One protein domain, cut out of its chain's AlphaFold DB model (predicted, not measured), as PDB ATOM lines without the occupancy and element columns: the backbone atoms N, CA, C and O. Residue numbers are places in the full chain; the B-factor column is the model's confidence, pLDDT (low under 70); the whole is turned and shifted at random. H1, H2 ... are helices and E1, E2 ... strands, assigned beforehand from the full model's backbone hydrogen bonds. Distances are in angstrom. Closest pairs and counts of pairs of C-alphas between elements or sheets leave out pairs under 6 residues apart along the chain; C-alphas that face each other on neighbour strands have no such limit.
ATOM      1  N   THR A 332       2.709 -25.060   1.528       68.06
ATOM      2  CA  THR A 332       4.102 -25.285   1.935       68.06
ATOM      3  C   THR A 332       4.324 -25.082   3.430       68.06
ATOM      4  O   THR A 332       5.183 -25.739   4.010       68.06
ATOM      5  N   GLU A 333       3.549 -24.198   4.064       76.62
ATOM      6  CA  GLU A 333       3.698 -23.834   5.474       76.62
ATOM      7  C   GLU A 333       2.369 -23.940   6.229       76.62
ATOM      8  O   GLU A 333       1.309 -23.552   5.735       76.62
ATOM      9  N   LYS A 334       2.441 -24.392   7.488       79.94
ATOM     10  CA  LYS A 334       1.287 -24.549   8.390       79.94
ATOM     11  C   LYS A 334       0.495 -23.248   8.589       79.94
ATOM     12  O   LYS A 334      -0.726 -23.282   8.737       79.94
ATOM     13  N   ASP A 335       1.179 -22.105   8.591       76.81
ATOM     14  CA  ASP A 335       0.548 -20.789   8.732       76.81
ATOM     15  C   ASP A 335      -0.249 -20.389   7.484       76.81
ATOM     16  O   ASP A 335      -1.283 -19.722   7.588       76.81
ATOM     17  N   ASP A 336       0.212 -20.813   6.307       80.94
ATOM     18  CA  ASP A 336      -0.467 -20.576   5.036       80.94
ATOM     19  C   ASP A 336      -1.711 -21.459   4.908       80.94
ATOM     20  O   ASP A 336      -2.786 -20.968   4.560       80.94
ATOM     21  N   ASP A 337      -1.609 -22.724   5.329       80.62
ATOM     22  CA  ASP A 337      -2.753 -23.633   5.444       80.62
ATOM     23  C   ASP A 337      -3.843 -23.068   6.345       80.62
ATOM     24  O   ASP A 337      -5.022 -23.072   5.987       80.62
ATOM     25  N   TYR A 338      -3.459 -22.514   7.493       80.62
ATOM     26  CA  TYR A 338      -4.411 -21.903   8.409       80.62
ATOM     27  C   TYR A 338      -5.047 -20.628   7.828       80.62
ATOM     28  O   TYR A 338      -6.253 -20.404   7.983       80.62
ATOM     29  N   ALA A 339      -4.276 -19.789   7.125       79.56
ATOM     30  CA  ALA A 339      -4.816 -18.615   6.437       79.56
ATOM     31  C   ALA A 339      -5.810 -19.012   5.330       79.56
ATOM     32  O   ALA A 339      -6.891 -18.418   5.221       79.56
ATOM     33  N   TYR A 340      -5.479 -20.050   4.560       82.94
ATOM     34  CA  TYR A 340      -6.326 -20.601   3.509       82.94
ATOM     35  C   TYR A 340      -7.601 -21.237   4.080       82.94
ATOM     36  O   TYR A 340      -8.704 -20.901   3.644       82.94
ATOM     37  N   GLU A 341      -7.483 -22.075   5.116       82.31
ATOM     38  CA  GLU A 341      -8.609 -22.670   5.850       82.31
ATOM     39  C   GLU A 341      -9.557 -21.569   6.344       82.31
ATOM     40  O   GLU A 341     -10.762 -21.593   6.078       82.31
ATOM     41  N   LYS A 342      -9.014 -20.540   7.000       80.00
ATOM     42  CA  LYS A 342      -9.790 -19.405   7.510       80.00
ATOM     43  C   LYS A 342     -10.533 -18.663   6.404       80.00
ATOM     44  O   LYS A 342     -11.686 -18.263   6.598       80.00
ATOM     45  N   PHE A 343      -9.897 -18.478   5.251       82.50
ATOM     46  CA  PHE A 343     -10.514 -17.866   4.081       82.50
ATOM     47  C   PHE A 343     -11.647 -18.724   3.514       82.50
ATOM     48  O   PHE A 343     -12.735 -18.196   3.257       82.50
ATOM     49  N   LEU A 344     -11.444 -20.037   3.376       82.75
ATOM     50  CA  LEU A 344     -12.491 -20.953   2.929       82.75
ATOM     51  C   LEU A 344     -13.669 -20.958   3.899       82.75
ATOM     52  O   LEU A 344     -14.815 -20.833   3.475       82.75
ATOM     53  N   ILE A 345     -13.415 -21.019   5.205       79.00
ATOM     54  CA  ILE A 345     -14.476 -20.975   6.210       79.00
ATOM     55  C   ILE A 345     -15.245 -19.653   6.106       79.00
ATOM     56  O   ILE A 345     -16.474 -19.662   6.064       79.00
ATOM     57  N   ALA A 346     -14.554 -18.512   6.024       76.62
ATOM     58  CA  ALA A 346     -15.201 -17.206   5.916       76.62
ATOM     59  C   ALA A 346     -16.062 -17.073   4.647       76.62
ATOM     60  O   ALA A 346     -17.163 -16.509   4.700       76.62
ATOM     61  N   ASN A 347     -15.587 -17.605   3.519       76.69
ATOM     62  CA  ASN A 347     -16.281 -17.507   2.240       76.69
ATOM     63  C   ASN A 347     -17.372 -18.555   2.067       76.69
ATOM     64  O   ASN A 347     -18.467 -18.189   1.659       76.69
ATOM     65  N   PHE A 348     -17.149 -19.818   2.409       74.81
ATOM     66  CA  PHE A 348     -18.106 -20.894   2.143       74.81
ATOM     67  C   PHE A 348     -19.096 -21.100   3.289       74.81
ATOM     68  O   PHE A 348     -20.296 -21.181   3.036       74.81
ATOM     69  N   CYS A 349     -18.646 -21.108   4.546       71.06
ATOM     70  CA  CYS A 349     -19.509 -21.398   5.695       71.06
ATOM     71  C   CYS A 349     -19.044 -20.687   6.981       71.06
ATOM     72  O   CYS A 349     -18.570 -21.340   7.910       71.06
ATOM     73  N   PRO A 350     -19.248 -19.360   7.110       69.00
ATOM     74  CA  PRO A 350     -18.790 -18.609   8.283       69.00
ATOM     75  C   PRO A 350     -19.412 -19.092   9.605       69.00
ATOM     76  O   PRO A 350     -18.834 -18.888  10.670       69.00
ATOM     77  N   SER A 351     -20.550 -19.794   9.550       66.69
ATOM     78  CA  SER A 351     -21.178 -20.447  10.705       66.69
ATOM     79  C   SER A 351     -20.410 -21.659  11.252       66.69
ATOM     80  O   SER A 351     -20.706 -22.088  12.365       66.69
ATOM     81  N   LEU A 352     -19.442 -22.209  10.507       64.12
ATOM     82  CA  LEU A 352     -18.551 -23.291  10.955       64.12
ATOM     83  C   LEU A 352     -17.279 -22.789  11.642       64.12
ATOM     84  O   LEU A 352     -16.535 -23.602  12.193       64.12
ATOM     85  N   ASN A 353     -17.028 -21.475  11.650       65.06
ATOM     86  CA  ASN A 353     -15.833 -20.914  12.266       65.06
ATOM     87  C   ASN A 353     -15.925 -20.986  13.797       65.06
ATOM     88  O   ASN A 353     -16.386 -20.055  14.452       65.06
ATOM     89  N   SER A 354     -15.554 -22.128  14.365       60.88
ATOM     90  CA  SER A 354     -15.645 -22.399  15.803       60.88
ATOM     91  C   SER A 354     -14.333 -22.144  16.549       60.88
ATOM     92  O   SER A 354     -14.376 -21.906  17.754       60.88
ATOM     93  N   ARG A 355     -13.189 -22.146  15.849       58.53
ATOM     94  CA  ARG A 355     -11.847 -22.025  16.446       58.53
ATOM     95  C   ARG A 355     -11.507 -20.615  16.930       58.53
ATOM     96  O   ARG A 355     -10.938 -20.475  18.006       58.53
ATOM     97  N   ASP A 356     -11.916 -19.583  16.193       55.84
ATOM     98  CA  ASP A 356     -11.493 -18.201  16.482       55.84
ATOM     99  C   ASP A 356     -12.500 -17.396  17.302       55.84
ATOM    100  O   ASP A 356     -12.223 -16.256  17.688       55.84
ATOM    101  N   VAL A 388      -5.312 -15.372  -5.732       96.25
ATOM    102  CA  VAL A 388      -3.953 -15.003  -6.139       96.25
ATOM    103  C   VAL A 388      -2.974 -15.798  -5.277       96.25
ATOM    104  O   VAL A 388      -2.958 -15.613  -4.060       96.25
ATOM    105  N   ILE A 389      -2.175 -16.664  -5.899       96.19
ATOM    106  CA  ILE A 389      -1.144 -17.483  -5.247       96.19
ATOM    107  C   ILE A 389       0.217 -16.999  -5.744       96.19
ATOM    108  O   ILE A 389       0.407 -16.806  -6.943       96.19
ATOM    109  N   GLY A 390       1.160 -16.772  -4.834       96.62
ATOM    110  CA  GLY A 390       2.546 -16.465  -5.180       96.62
ATOM    111  C   GLY A 390       3.413 -17.719  -5.145       96.62
ATOM    112  O   GLY A 390       3.184 -18.616  -4.339       96.62
ATOM    113  N   ARG A 391       4.434 -17.784  -5.994       96.88
ATOM    114  CA  ARG A 391       5.517 -18.770  -5.937       96.88
ATOM    115  C   ARG A 391       6.833 -18.039  -5.794       96.88
ATOM    116  O   ARG A 391       7.111 -17.091  -6.521       96.88
ATOM    117  N   TYR A 392       7.630 -18.463  -4.831       96.25
ATOM    118  CA  TYR A 392       8.974 -17.962  -4.620       96.25
ATOM    119  C   TYR A 392       9.906 -19.157  -4.509       96.25
ATOM    120  O   TYR A 392       9.719 -19.981  -3.612       96.25
ATOM    121  N   GLN A 393      10.907 -19.224  -5.390       93.25
ATOM    122  CA  GLN A 393      11.730 -20.427  -5.555       93.25
ATOM    123  C   GLN A 393      10.804 -21.636  -5.799       93.25
ATOM    124  O   GLN A 393       9.910 -21.564  -6.639       93.25
ATOM    125  N   GLU A 394      10.954 -22.707  -5.027       92.62
ATOM    126  CA  GLU A 394      10.138 -23.922  -5.134       92.62
ATOM    127  C   GLU A 394       8.881 -23.896  -4.248       92.62
ATOM    128  O   GLU A 394       8.086 -24.833  -4.257       92.62
ATOM    129  N   SER A 395       8.668 -22.823  -3.474       93.12
ATOM    130  CA  SER A 395       7.581 -22.743  -2.496       93.12
ATOM    131  C   SER A 395       6.436 -21.840  -2.961       93.12
ATOM    132  O   SER A 395       6.637 -20.671  -3.294       93.12
ATOM    133  N   SER A 396       5.207 -22.362  -2.945       94.50
ATOM    134  CA  SER A 396       3.986 -21.587  -3.183       94.50
ATOM    135  C   SER A 396       3.372 -21.091  -1.879       94.50
ATOM    136  O   SER A 396       3.196 -21.882  -0.961       94.50
ATOM    137  N   PHE A 397       2.953 -19.831  -1.838       95.25
ATOM    138  CA  PHE A 397       2.246 -19.234  -0.711       95.25
ATOM    139  C   PHE A 397       0.946 -18.567  -1.167       95.25
ATOM    140  O   PHE A 397       0.876 -17.919  -2.216       95.25
ATOM    141  N   ALA A 398      -0.090 -18.685  -0.352       93.38
ATOM    142  CA  ALA A 398      -1.410 -18.134  -0.602       93.38
ATOM    143  C   ALA A 398      -1.628 -16.811   0.175       93.38
ATOM    144  O   ALA A 398      -2.322 -15.898  -0.288       93.38
ATOM    145  N   SER A 399      -0.976 -16.656   1.332       95.62
ATOM    146  CA  SER A 399      -0.942 -15.442   2.153       95.62
ATOM    147  C   SER A 399       0.255 -14.554   1.797       95.62
ATOM    148  O   SER A 399       1.355 -14.674   2.350       95.62
ATOM    149  N   LEU A 400       0.040 -13.584   0.898       96.69
ATOM    150  CA  LEU A 400       1.049 -12.558   0.607       96.69
ATOM    151  C   LEU A 400       1.418 -11.761   1.870       96.69
ATOM    152  O   LEU A 400       2.552 -11.304   2.004       96.69
ATOM    153  N   PHE A 401       0.485 -11.574   2.805       96.00
ATOM    154  CA  PHE A 401       0.765 -10.866   4.051       96.00
ATOM    155  C   PHE A 401       1.800 -11.598   4.910       96.00
ATOM    156  O   PHE A 401       2.765 -10.963   5.339       96.00
ATOM    157  N   ASN A 402       1.613 -12.900   5.154       95.12
ATOM    158  CA  ASN A 402       2.535 -13.690   5.972       95.12
ATOM    159  C   ASN A 402       3.911 -13.767   5.310       95.12
ATOM    160  O   ASN A 402       4.916 -13.494   5.968       95.12
ATOM    161  N   TRP A 403       3.942 -13.991   3.994       96.19
ATOM    162  CA  TRP A 403       5.175 -14.010   3.210       96.19
ATOM    163  C   TRP A 403       5.947 -12.679   3.266       96.19
ATOM    164  O   TRP A 403       7.161 -12.651   3.466       96.19
ATOM    165  N   LEU A 404       5.254 -11.538   3.146       96.50
ATOM    166  CA  LEU A 404       5.888 -10.221   3.290       96.50
ATOM    167  C   LEU A 404       6.364  -9.968   4.721       96.50
ATOM    168  O   LEU A 404       7.360  -9.274   4.933       96.50
ATOM    169  N   ASN A 405       5.640 -10.488   5.709       94.75
ATOM    170  CA  ASN A 405       5.947 -10.285   7.114       94.75
ATOM    171  C   ASN A 405       7.182 -11.073   7.561       94.75
ATOM    172  O   ASN A 405       8.010 -10.493   8.260       94.75
ATOM    173  N   SER A 406       7.339 -12.326   7.124       93.88
ATOM    174  CA  SER A 406       8.521 -13.151   7.428       93.88
ATOM    175  C   SER A 406       9.807 -12.593   6.814       93.88
ATOM    176  O   SER A 406      10.897 -12.819   7.329       93.88
ATOM    177  N   ARG A 407       9.686 -11.801   5.743       94.56
ATOM    178  CA  ARG A 407      10.822 -11.230   4.998       94.56
ATOM    179  C   ARG A 407      11.038  -9.746   5.215       94.56
ATOM    180  O   ARG A 407      11.959  -9.154   4.654       94.56
ATOM    181  N   CYS A 408      10.197  -9.112   6.020       93.00
ATOM    182  CA  CYS A 408      10.402  -7.722   6.365       93.00
ATOM    183  C   CYS A 408      11.602  -7.595   7.311       93.00
ATOM    184  O   CYS A 408      11.524  -7.997   8.467       93.00
ATOM    185  N   GLY A 409      12.668  -6.936   6.851       89.81
ATOM    186  CA  GLY A 409      13.844  -6.618   7.667       89.81
ATOM    187  C   GLY A 409      15.087  -7.450   7.360       89.81
ATOM    188  O   GLY A 409      16.137  -7.131   7.899       89.81
ATOM    189  N   THR A 410      15.009  -8.436   6.461       87.00
ATOM    190  CA  THR A 410      16.153  -9.304   6.124       87.00
ATOM    191  C   THR A 410      17.234  -8.615   5.284       87.00
ATOM    192  O   THR A 410      18.224  -9.247   4.954       87.00
ATOM    193  N   GLY A 411      17.074  -7.342   4.901       85.88
ATOM    194  CA  GLY A 411      18.050  -6.596   4.087       85.88
ATOM    195  C   GLY A 411      18.176  -7.071   2.633       85.88
ATOM    196  O   GLY A 411      18.524  -6.269   1.776       85.88
ATOM    197  N   GLU A 412      17.821  -8.324   2.348       85.19
ATOM    198  CA  GLU A 412      17.805  -8.929   1.018       85.19
ATOM    199  C   GLU A 412      16.961  -8.116   0.035       85.19
ATOM    200  O   GLU A 412      15.746  -7.930   0.195       85.19
ATOM    201  N   VAL A 413      17.642  -7.647  -1.001       80.19
ATOM    202  CA  VAL A 413      17.093  -6.869  -2.106       80.19
ATOM    203  C   VAL A 413      16.827  -7.839  -3.269       80.19
ATOM    204  O   VAL A 413      17.547  -8.817  -3.423       80.19
ATOM    205  N   HIS A 414      15.806  -7.579  -4.091       91.69
ATOM    206  CA  HIS A 414      15.498  -8.321  -5.332       91.69
ATOM    207  C   HIS A 414      14.958  -9.757  -5.172       91.69
ATOM    208  O   HIS A 414      15.502 -10.712  -5.714       91.69
ATOM    209  N   LYS A 415      13.805  -9.916  -4.512       95.25
ATOM    210  CA  LYS A 415      13.106 -11.217  -4.456       95.25
ATOM    211  C   LYS A 415      12.178 -11.392  -5.654       95.25
ATOM    212  O   LYS A 415      11.211 -10.642  -5.776       95.25
ATOM    213  N   VAL A 416      12.453 -12.371  -6.512       97.44
ATOM    214  CA  VAL A 416      11.620 -12.698  -7.681       97.44
ATOM    215  C   VAL A 416      10.481 -13.627  -7.260       97.44
ATOM    216  O   VAL A 416      10.725 -14.659  -6.644       97.44
ATOM    217  N   VAL A 417       9.240 -13.237  -7.542       97.75
ATOM    218  CA  VAL A 417       8.026 -13.982  -7.185       97.75
ATOM    219  C   VAL A 417       7.121 -14.088  -8.400       97.75
ATOM    220  O   VAL A 417       6.783 -13.067  -8.997       97.75
ATOM    221  N   ASP A 418       6.654 -15.291  -8.700       97.94
ATOM    222  CA  ASP A 418       5.677 -15.530  -9.757       97.94
ATOM    223  C   ASP A 418       4.270 -15.596  -9.174       97.94
ATOM    224  O   ASP A 418       3.979 -16.429  -8.317       97.94
ATOM    225  N   PHE A 419       3.375 -14.723  -9.627       97.94
ATOM    226  CA  PHE A 419       1.976 -14.734  -9.202       97.94
ATOM    227  C   PHE A 419       1.094 -15.474 -10.205       97.94
ATOM    228  O   PHE A 419       1.187 -15.259 -11.416       97.94
ATOM    229  N   SER A 420       0.185 -16.307  -9.703       97.31
ATOM    230  CA  SER A 420      -0.905 -16.867 -10.495       97.31
ATOM    231  C   SER A 420      -1.960 -15.800 -10.786       97.31
ATOM    232  O   SER A 420      -2.200 -14.892  -9.983       97.31
ATOM    233  N   LYS A 421      -2.642 -15.936 -11.926       97.31
ATOM    234  CA  LYS A 421      -3.841 -15.149 -12.219       97.31
ATOM    235  C   LYS A 421      -4.902 -15.436 -11.149       97.31
ATOM    236  O   LYS A 421      -5.098 -16.582 -10.759       97.31
ATOM    237  N   GLY A 422      -5.561 -14.393 -10.652       96.06
ATOM    238  CA  GLY A 422      -6.569 -14.526  -9.604       96.06
ATOM    239  C   GLY A 422      -7.194 -13.187  -9.224       96.06
ATOM    240  O   GLY A 422      -6.614 -12.125  -9.422       96.06
ATOM    241  N   ALA A 423      -8.399 -13.209  -8.660       95.44
ATOM    242  CA  ALA A 423      -9.106 -11.996  -8.238       95.44
ATOM    243  C   ALA A 423      -9.236 -11.875  -6.712       95.44
ATOM    244  O   ALA A 423      -9.444 -10.767  -6.200       95.44
ATOM    245  N   LEU A 424      -9.117 -12.981  -5.974       93.88
ATOM    246  CA  LEU A 424      -9.264 -12.999  -4.519       93.88
ATOM    247  C   LEU A 424      -7.911 -12.958  -3.811       93.88
ATOM    248  O   LEU A 424      -7.000 -13.709  -4.126       93.88
ATOM    249  N   TRP A 425      -7.816 -12.086  -2.810       95.44
ATOM    250  CA  TRP A 425      -6.671 -11.986  -1.910       95.44
ATOM    251  C   TRP A 425      -7.064 -12.568  -0.559       95.44
ATOM    252  O   TRP A 425      -7.981 -12.033   0.072       95.44
ATOM    253  N   ILE A 426      -6.364 -13.607  -0.111       92.94
ATOM    254  CA  ILE A 426      -6.686 -14.353   1.117       92.94
ATOM    255  C   ILE A 426      -6.643 -13.453   2.352       92.94
ATOM    256  O   ILE A 426      -7.607 -13.397   3.114       92.94
ATOM    257  N   ASP A 427      -5.597 -12.635   2.479       93.06
ATOM    258  CA  ASP A 427      -5.442 -11.702   3.606       93.06
ATOM    259  C   ASP A 427      -6.297 -10.429   3.470       93.06
ATOM    260  O   ASP A 427      -6.335  -9.573   4.358       93.06
ATOM    261  N   GLY A 428      -6.961 -10.263   2.323       94.56
ATOM    262  CA  GLY A 428      -7.642  -9.040   1.933       94.56
ATOM    263  C   GLY A 428      -6.668  -7.931   1.520       94.56
ATOM    264  O   GLY A 428      -5.912  -7.376   2.320       94.56
ATOM    265  N   TRP A 429      -6.778  -7.487   0.265       96.69
ATOM    266  CA  TRP A 429      -5.904  -6.453  -0.305       96.69
ATOM    267  C   TRP A 429      -5.804  -5.172   0.539       96.69
ATOM    268  O   TRP A 429      -4.750  -4.551   0.623       96.69
ATOM    269  N   LYS A 430      -6.887  -4.764   1.216       95.38
ATOM    270  CA  LYS A 430      -6.895  -3.565   2.071       95.38
ATOM    271  C   LYS A 430      -5.893  -3.666   3.232       95.38
ATOM    272  O   LYS A 430      -5.314  -2.645   3.602       95.38
ATOM    273  N   VAL A 431      -5.699  -4.861   3.794       93.62
ATOM    274  CA  VAL A 431      -4.762  -5.122   4.898       93.62
ATOM    275  C   VAL A 431      -3.329  -5.117   4.379       93.62
ATOM    276  O   VAL A 431      -2.493  -4.390   4.922       93.62
ATOM    277  N   ILE A 432      -3.080  -5.831   3.277       96.44
ATOM    278  CA  ILE A 432      -1.783  -5.852   2.585       96.44
ATOM    279  C   ILE A 432      -1.376  -4.426   2.200       96.44
ATOM    280  O   ILE A 432      -0.322  -3.949   2.610       96.44
ATOM    281  N   ARG A 433      -2.257  -3.678   1.525       96.69
ATOM    282  CA  ARG A 433      -2.024  -2.285   1.118       96.69
ATOM    283  C   ARG A 433      -1.727  -1.363   2.301       96.69
ATOM    284  O   ARG A 433      -0.860  -0.503   2.198       96.69
ATOM    285  N   ARG A 434      -2.436  -1.510   3.425       93.00
ATOM    286  CA  ARG A 434      -2.214  -0.681   4.625       93.00
ATOM    287  C   ARG A 434      -0.882  -0.990   5.312       93.00
ATOM    288  O   ARG A 434      -0.325  -0.093   5.935       93.00
ATOM    289  N   THR A 435      -0.404  -2.226   5.218       94.38
ATOM    290  CA  THR A 435       0.767  -2.692   5.975       94.38
ATOM    291  C   THR A 435       2.039  -2.660   5.140       94.38
ATOM    292  O   THR A 435       3.086  -2.296   5.646       94.38
ATOM    293  N   PHE A 436       1.953  -2.965   3.851       96.69
ATOM    294  CA  PHE A 436       3.095  -3.093   2.947       96.69
ATOM    295  C   PHE A 436       2.951  -2.240   1.682       96.69
ATOM    296  O   PHE A 436       3.699  -2.410   0.730       96.69
ATOM    297  N   GLY A 437       1.999  -1.305   1.630       96.69
ATOM    298  CA  GLY A 437       1.719  -0.523   0.418       96.69
ATOM    299  C   GLY A 437       2.885   0.318  -0.118       96.69
ATOM    300  O   GLY A 437       2.848   0.691  -1.287       96.69
ATOM    301  N   GLU A 438       3.902   0.595   0.703       96.81
ATOM    302  CA  GLU A 438       5.126   1.321   0.323       96.81
ATOM    303  C   GLU A 438       6.262   0.403  -0.161       96.81
ATOM    304  O   GLU A 438       7.316   0.890  -0.571       96.81
ATOM    305  N   THR A 439       6.050  -0.915  -0.155       97.19
ATOM    306  CA  THR A 439       6.953  -1.891  -0.772       97.19
ATOM    307  C   THR A 439       7.120  -1.576  -2.257       97.19
ATOM    308  O   THR A 439       6.130  -1.371  -2.965       97.19
ATOM    309  N   ARG A 440       8.369  -1.513  -2.729       97.69
ATOM    310  CA  ARG A 440       8.705  -1.217  -4.132       97.69
ATOM    311  C   ARG A 440       8.837  -2.513  -4.926       97.69
ATOM    312  O   ARG A 440       9.528  -3.428  -4.482       97.69
ATOM    313  N   LEU A 441       8.196  -2.551  -6.086       98.06
ATOM    314  CA  LEU A 441       8.118  -3.684  -7.004       98.06
ATOM    315  C   LEU A 441       8.641  -3.282  -8.384       98.06
ATOM    316  O   LEU A 441       8.518  -2.118  -8.769       98.06
ATOM    317  N   LEU A 442       9.153  -4.253  -9.128       98.06
ATOM    318  CA  LEU A 442       9.401  -4.178 -10.563       98.06
ATOM    319  C   LEU A 442       8.475  -5.188 -11.250       98.06
ATOM    320  O   LEU A 442       8.552  -6.381 -10.956       98.06
ATOM    321  N   ILE A 443       7.583  -4.709 -12.115       98.06
ATOM    322  CA  ILE A 443       6.631  -5.537 -12.869       98.06
ATOM    323  C   ILE A 443       6.757  -5.146 -14.338       98.06
ATOM    324  O   ILE A 443       6.574  -3.972 -14.652       98.06
ATOM    325  N   ALA A 444       7.096  -6.099 -15.212       96.50
ATOM    326  CA  ALA A 444       7.315  -5.850 -16.645       96.50
ATOM    327  C   ALA A 444       8.239  -4.635 -16.907       96.50
ATOM    328  O   ALA A 444       7.877  -3.693 -17.607       96.50
ATOM    329  N   GLY A 445       9.393  -4.588 -16.230       96.81
ATOM    330  CA  GLY A 445      10.357  -3.478 -16.326       96.81
ATOM    331  C   GLY A 445       9.935  -2.168 -15.639       96.81
ATOM    332  O   GLY A 445      10.773  -1.301 -15.403       96.81
ATOM    333  N   SER A 446       8.671  -2.025 -15.227       98.06
ATOM    334  CA  SER A 446       8.149  -0.810 -14.598       98.06
ATOM    335  C   SER A 446       8.255  -0.852 -13.073       98.06
ATOM    336  O   SER A 446       7.788  -1.787 -12.415       98.06
ATOM    337  N   ARG A 447       8.846   0.192 -12.477       98.12
ATOM    338  CA  ARG A 447       8.934   0.348 -11.015       98.12
ATOM    339  C   ARG A 447       7.629   0.915 -10.459       98.12
ATOM    340  O   ARG A 447       7.228   2.016 -10.815       98.12
ATOM    341  N   MET A 448       7.001   0.219  -9.513       98.19
ATOM    342  CA  MET A 448       5.778   0.693  -8.853       98.19
ATOM    343  C   MET A 448       5.701   0.312  -7.376       98.19
ATOM    344  O   MET A 448       6.431  -0.544  -6.886       98.19
ATOM    345  N   ARG A 449       4.820   0.981  -6.623       98.38
ATOM    346  CA  ARG A 449       4.562   0.638  -5.215       98.38
ATOM    347  C   ARG A 449       3.473  -0.423  -5.125       98.38
ATOM    348  O   ARG A 449       2.497  -0.358  -5.873       98.38
ATOM    349  N   LEU A 450       3.571  -1.317  -4.141       97.94
ATOM    350  CA  LEU A 450       2.604  -2.396  -3.922       97.94
ATOM    351  C   LEU A 450       1.165  -1.871  -3.864       97.94
ATOM    352  O   LEU A 450       0.271  -2.497  -4.414       97.94
ATOM    353  N   LYS A 451       0.925  -0.683  -3.290       97.69
ATOM    354  CA  LYS A 451      -0.423  -0.089  -3.224       97.69
ATOM    355  C   LYS A 451      -1.096   0.161  -4.583       97.69
ATOM    356  O   LYS A 451      -2.327   0.197  -4.609       97.69
ATOM    357  N   HIS A 452      -0.319   0.308  -5.657       98.19
ATOM    358  CA  HIS A 452      -0.788   0.521  -7.033       98.19
ATOM    359  C   HIS A 452      -0.703  -0.744  -7.898       98.19
ATOM    360  O   HIS A 452      -1.226  -0.768  -9.000       98.19
ATOM    361  N   ALA A 453      -0.089  -1.817  -7.396       97.88
ATOM    362  CA  ALA A 453       0.193  -3.017  -8.178       97.88
ATOM    363  C   ALA A 453      -0.931  -4.065  -8.161       97.88
ATOM    364  O   ALA A 453      -0.737  -5.164  -8.668       97.88
ATOM    365  N   LYS A 454      -2.096  -3.765  -7.566       98.00
ATOM    366  CA  LYS A 454      -3.161  -4.759  -7.343       98.00
ATOM    367  C   LYS A 454      -3.562  -5.473  -8.632       98.00
ATOM    368  O   LYS A 454      -3.581  -6.696  -8.664       98.00
ATOM    369  N   GLU A 455      -3.907  -4.706  -9.660       97.94
ATOM    370  CA  GLU A 455      -4.440  -5.240 -10.915       97.94
ATOM    371  C   GLU A 455      -3.374  -6.017 -11.680       97.94
ATOM    372  O   GLU A 455      -3.659  -7.086 -12.208       97.94
ATOM    373  N   ASN A 456      -2.128  -5.543 -11.653       98.00
ATOM    374  CA  ASN A 456      -1.003  -6.243 -12.268       98.00
ATOM    375  C   ASN A 456      -0.727  -7.583 -11.579       98.00
ATOM    376  O   ASN A 456      -0.579  -8.594 -12.250       98.00
ATOM    377  N   LEU A 457      -0.760  -7.620 -10.245       97.62
ATOM    378  CA  LEU A 457      -0.612  -8.862  -9.486       97.62
ATOM    379  C   LEU A 457      -1.778  -9.837  -9.722       97.62
ATOM    380  O   LEU A 457      -1.575 -11.043  -9.717       97.62
ATOM    381  N   GLN A 458      -2.991  -9.329  -9.954       97.62
ATOM    382  CA  GLN A 458      -4.174 -10.146 -10.257       97.62
ATOM    383  C   GLN A 458      -4.155 -10.742 -11.672       97.62
ATOM    384  O   GLN A 458      -4.736 -11.806 -11.899       97.62
ATOM    385  N   LYS A 459      -3.481 -10.081 -12.622       97.69
ATOM    386  CA  LYS A 459      -3.230 -10.627 -13.966       97.69
ATOM    387  C   LYS A 459      -2.252 -11.811 -13.934       97.69
ATOM    388  O   LYS A 459      -2.301 -12.636 -14.842       97.69
ATOM    389  N   GLY A 460      -1.453 -11.928 -12.871       97.06
ATOM    390  CA  GLY A 460      -0.371 -12.899 -12.740       97.06
ATOM    391  C   GLY A 460       0.924 -12.422 -13.406       97.06
ATOM    392  O   GLY A 460       0.968 -11.347 -14.005       97.06
ATOM    393  N   GLY A 461       1.982 -13.221 -13.286       97.25
ATOM    394  CA  GLY A 461       3.303 -12.955 -13.862       97.25
ATOM    395  C   GLY A 461       4.404 -12.745 -12.822       97.25
ATOM    396  O   GLY A 461       4.161 -12.763 -11.612       97.25
ATOM    397  N   THR A 462       5.626 -12.557 -13.315       97.88
ATOM    398  CA  THR A 462       6.832 -12.412 -12.497       97.88
ATOM    399  C   THR A 462       6.976 -10.992 -11.961       97.88
ATOM    400  O   THR A 462       6.899 -10.003 -12.697       97.88
ATOM    401  N   VAL A 463       7.212 -10.882 -10.657       98.00
ATOM    402  CA  VAL A 463       7.354  -9.620  -9.935       98.00
ATOM    403  C   VAL A 463       8.614  -9.648  -9.091       98.00
ATOM    404  O   VAL A 463       8.802 -10.536  -8.264       98.00
ATOM    405  N   VAL A 464       9.456  -8.626  -9.240       97.88
ATOM    406  CA  VAL A 464      10.661  -8.478  -8.415       97.88
ATOM    407  C   VAL A 464      10.385  -7.502  -7.276       97.88
ATOM    408  O   VAL A 464      10.159  -6.309  -7.487       97.88
ATOM    409  N   PHE A 465      10.421  -7.990  -6.042       97.62
ATOM    410  CA  PHE A 465      10.356  -7.169  -4.839       97.62
ATOM    411  C   PHE A 465      11.714  -6.507  -4.603       97.62
ATOM    412  O   PHE A 465      12.653  -7.135  -4.116       97.62
ATOM    413  N   LEU A 466      11.805  -5.218  -4.934       96.75
ATOM    414  CA  LEU A 466      13.021  -4.423  -4.763       96.75
ATOM    415  C   LEU A 466      13.273  -4.117  -3.287       96.75
ATOM    416  O   LEU A 466      14.383  -4.252  -2.798       96.75
ATOM    417  N   ARG A 467      12.237  -3.688  -2.556       96.00
ATOM    418  CA  ARG A 467      12.359  -3.345  -1.132       96.00
ATOM    419  C   ARG A 467      11.047  -3.586  -0.411       96.00
ATOM    420  O   ARG A 467      10.078  -2.866  -0.658       96.00
ATOM    421  N   ILE A 468      11.037  -4.546   0.511       96.69
ATOM    422  CA  ILE A 468       9.886  -4.831   1.372       96.69
ATOM    423  C   ILE A 468       9.874  -3.822   2.524       96.69
ATOM    424  O   ILE A 468      10.781  -3.793   3.354       96.69
ATOM    425  N   VAL A 469       8.846  -2.970   2.568       95.25
ATOM    426  CA  VAL A 469       8.698  -1.929   3.593       95.25
ATOM    427  C   VAL A 469       7.406  -2.159   4.362       95.25
ATOM    428  O   VAL A 469       6.313  -1.880   3.867       95.25
ATOM    429  N   LYS A 470       7.529  -2.614   5.611       95.25
ATOM    430  CA  LYS A 470       6.398  -2.665   6.539       95.25
ATOM    431  C   LYS A 470       6.119  -1.275   7.100       95.25
ATOM    432  O   LYS A 470       6.868  -0.732   7.913       95.25
ATOM    433  N   MET A 471       5.008  -0.691   6.675       92.44
ATOM    434  CA  MET A 471       4.450   0.504   7.281       92.44
ATOM    435  C   MET A 471       3.992   0.183   8.699       92.44
ATOM    436  O   MET A 471       3.023  -0.545   8.908       92.44
ATOM    437  N   LYS A 472       4.657   0.793   9.684       89.56
ATOM    438  CA  LYS A 472       4.166   0.768  11.063       89.56
ATOM    439  C   LYS A 472       2.791   1.420  11.106       89.56
ATOM    440  O   LYS A 472       2.655   2.592  10.729       89.56
TER     441      LYS A 472
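This is residues 332 to 356 and 388 to 472 of the 735 residues of an uncharacterized protein of Chara braunii (UniProt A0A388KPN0). A strongly twisted wall of six strands has the short helices H2, H3 and H4 gathered to one side of it, while H1 runs outward from near E2 and H2 as an arm that, with the tail after it, makes one end of the longest axis. The 110 printed residues have four named helices and six named strands, in the order H1 E1 E2 H2 E3 H3 E4 E5 H4 E6, a mixed class. The sheet's order is E2 E1 E3 E6 E4 E5, all antiparallel. The whole is compact, with a radius of gyration of the C-alphas of 14.0 A, and elongated in outline, spanning 44 by 28 by 27 A.

Start at H1, residues 334 to 348, close but not clearly touching H2, residues 400 to 406; their closest C-alphas, of Asp 336 and Asn 402, are 7.6 A apart. Past the cut, find the hairpin of E1, residues 390 to 392, and E2, residues 395 to 397, with N 390 and O 397 2.9 A apart, within hydrogen-bond range. H1 is only just on the sheet, with 5 pairs of C-alphas within 10 A, and only grazes it with residues 335 to 340. H2 only grazes it with residues 400 to 404. E3, residues 415 to 419, is antiparallel to E1, with N 391 and O 418 2.7 A apart. H3, residues 429 to 436, is not on the sheet; it only just touches H2, with 3 pairs of C-alphas within 8 A, the closest being Phe 401 and Ile 432 at 5.8 A, at a shallow tilt of 24 degrees, the same way. E4, residues 440 to 443, and E5, residues 446 to 449, form a hairpin, with N 441 and O 448 2.8 A apart. H4, residues 454 to 459, is on the sheet, over none of its strands; its closest C-alpha to E3 is Leu 457, 6.4 A from that of Phe 419. E6, residues 461 to 467, is antiparallel to E3, with N 417 and O 463 2.8 A apart, and to E4, with N 442 and O 464 2.8 A apart. E2 H2 E3, E3 H3 E4 and E5 H4 E6 are split strand-helix-strand units, two strands running the same way with another between them, each with a right-handed crossover. In H1, H2, H3 and H4 every O i to N i+4 pair is within hydrogen-bond range.

Find C-alpha 334 at (1.287, -24.549, 8.390); from there H1 runs 20.7 A to C-alpha 348 at (-18.106, -20.894, 2.143). E3 covers 12.6 A, and E6 runs 18.3 A to C-alpha 467 at (12.359, -3.345, -1.132).

The C-alphas farthest apart, of Ser 354 and Gly 445, are 45.5 A apart. Residues 357 to 387 are not printed, and C-alphas 356 and 388 are 24.1 A apart across the cut. Of the links that are printed whole, none is long. The model's pLDDT is under 70 at residue 332 and residues 350 to 356.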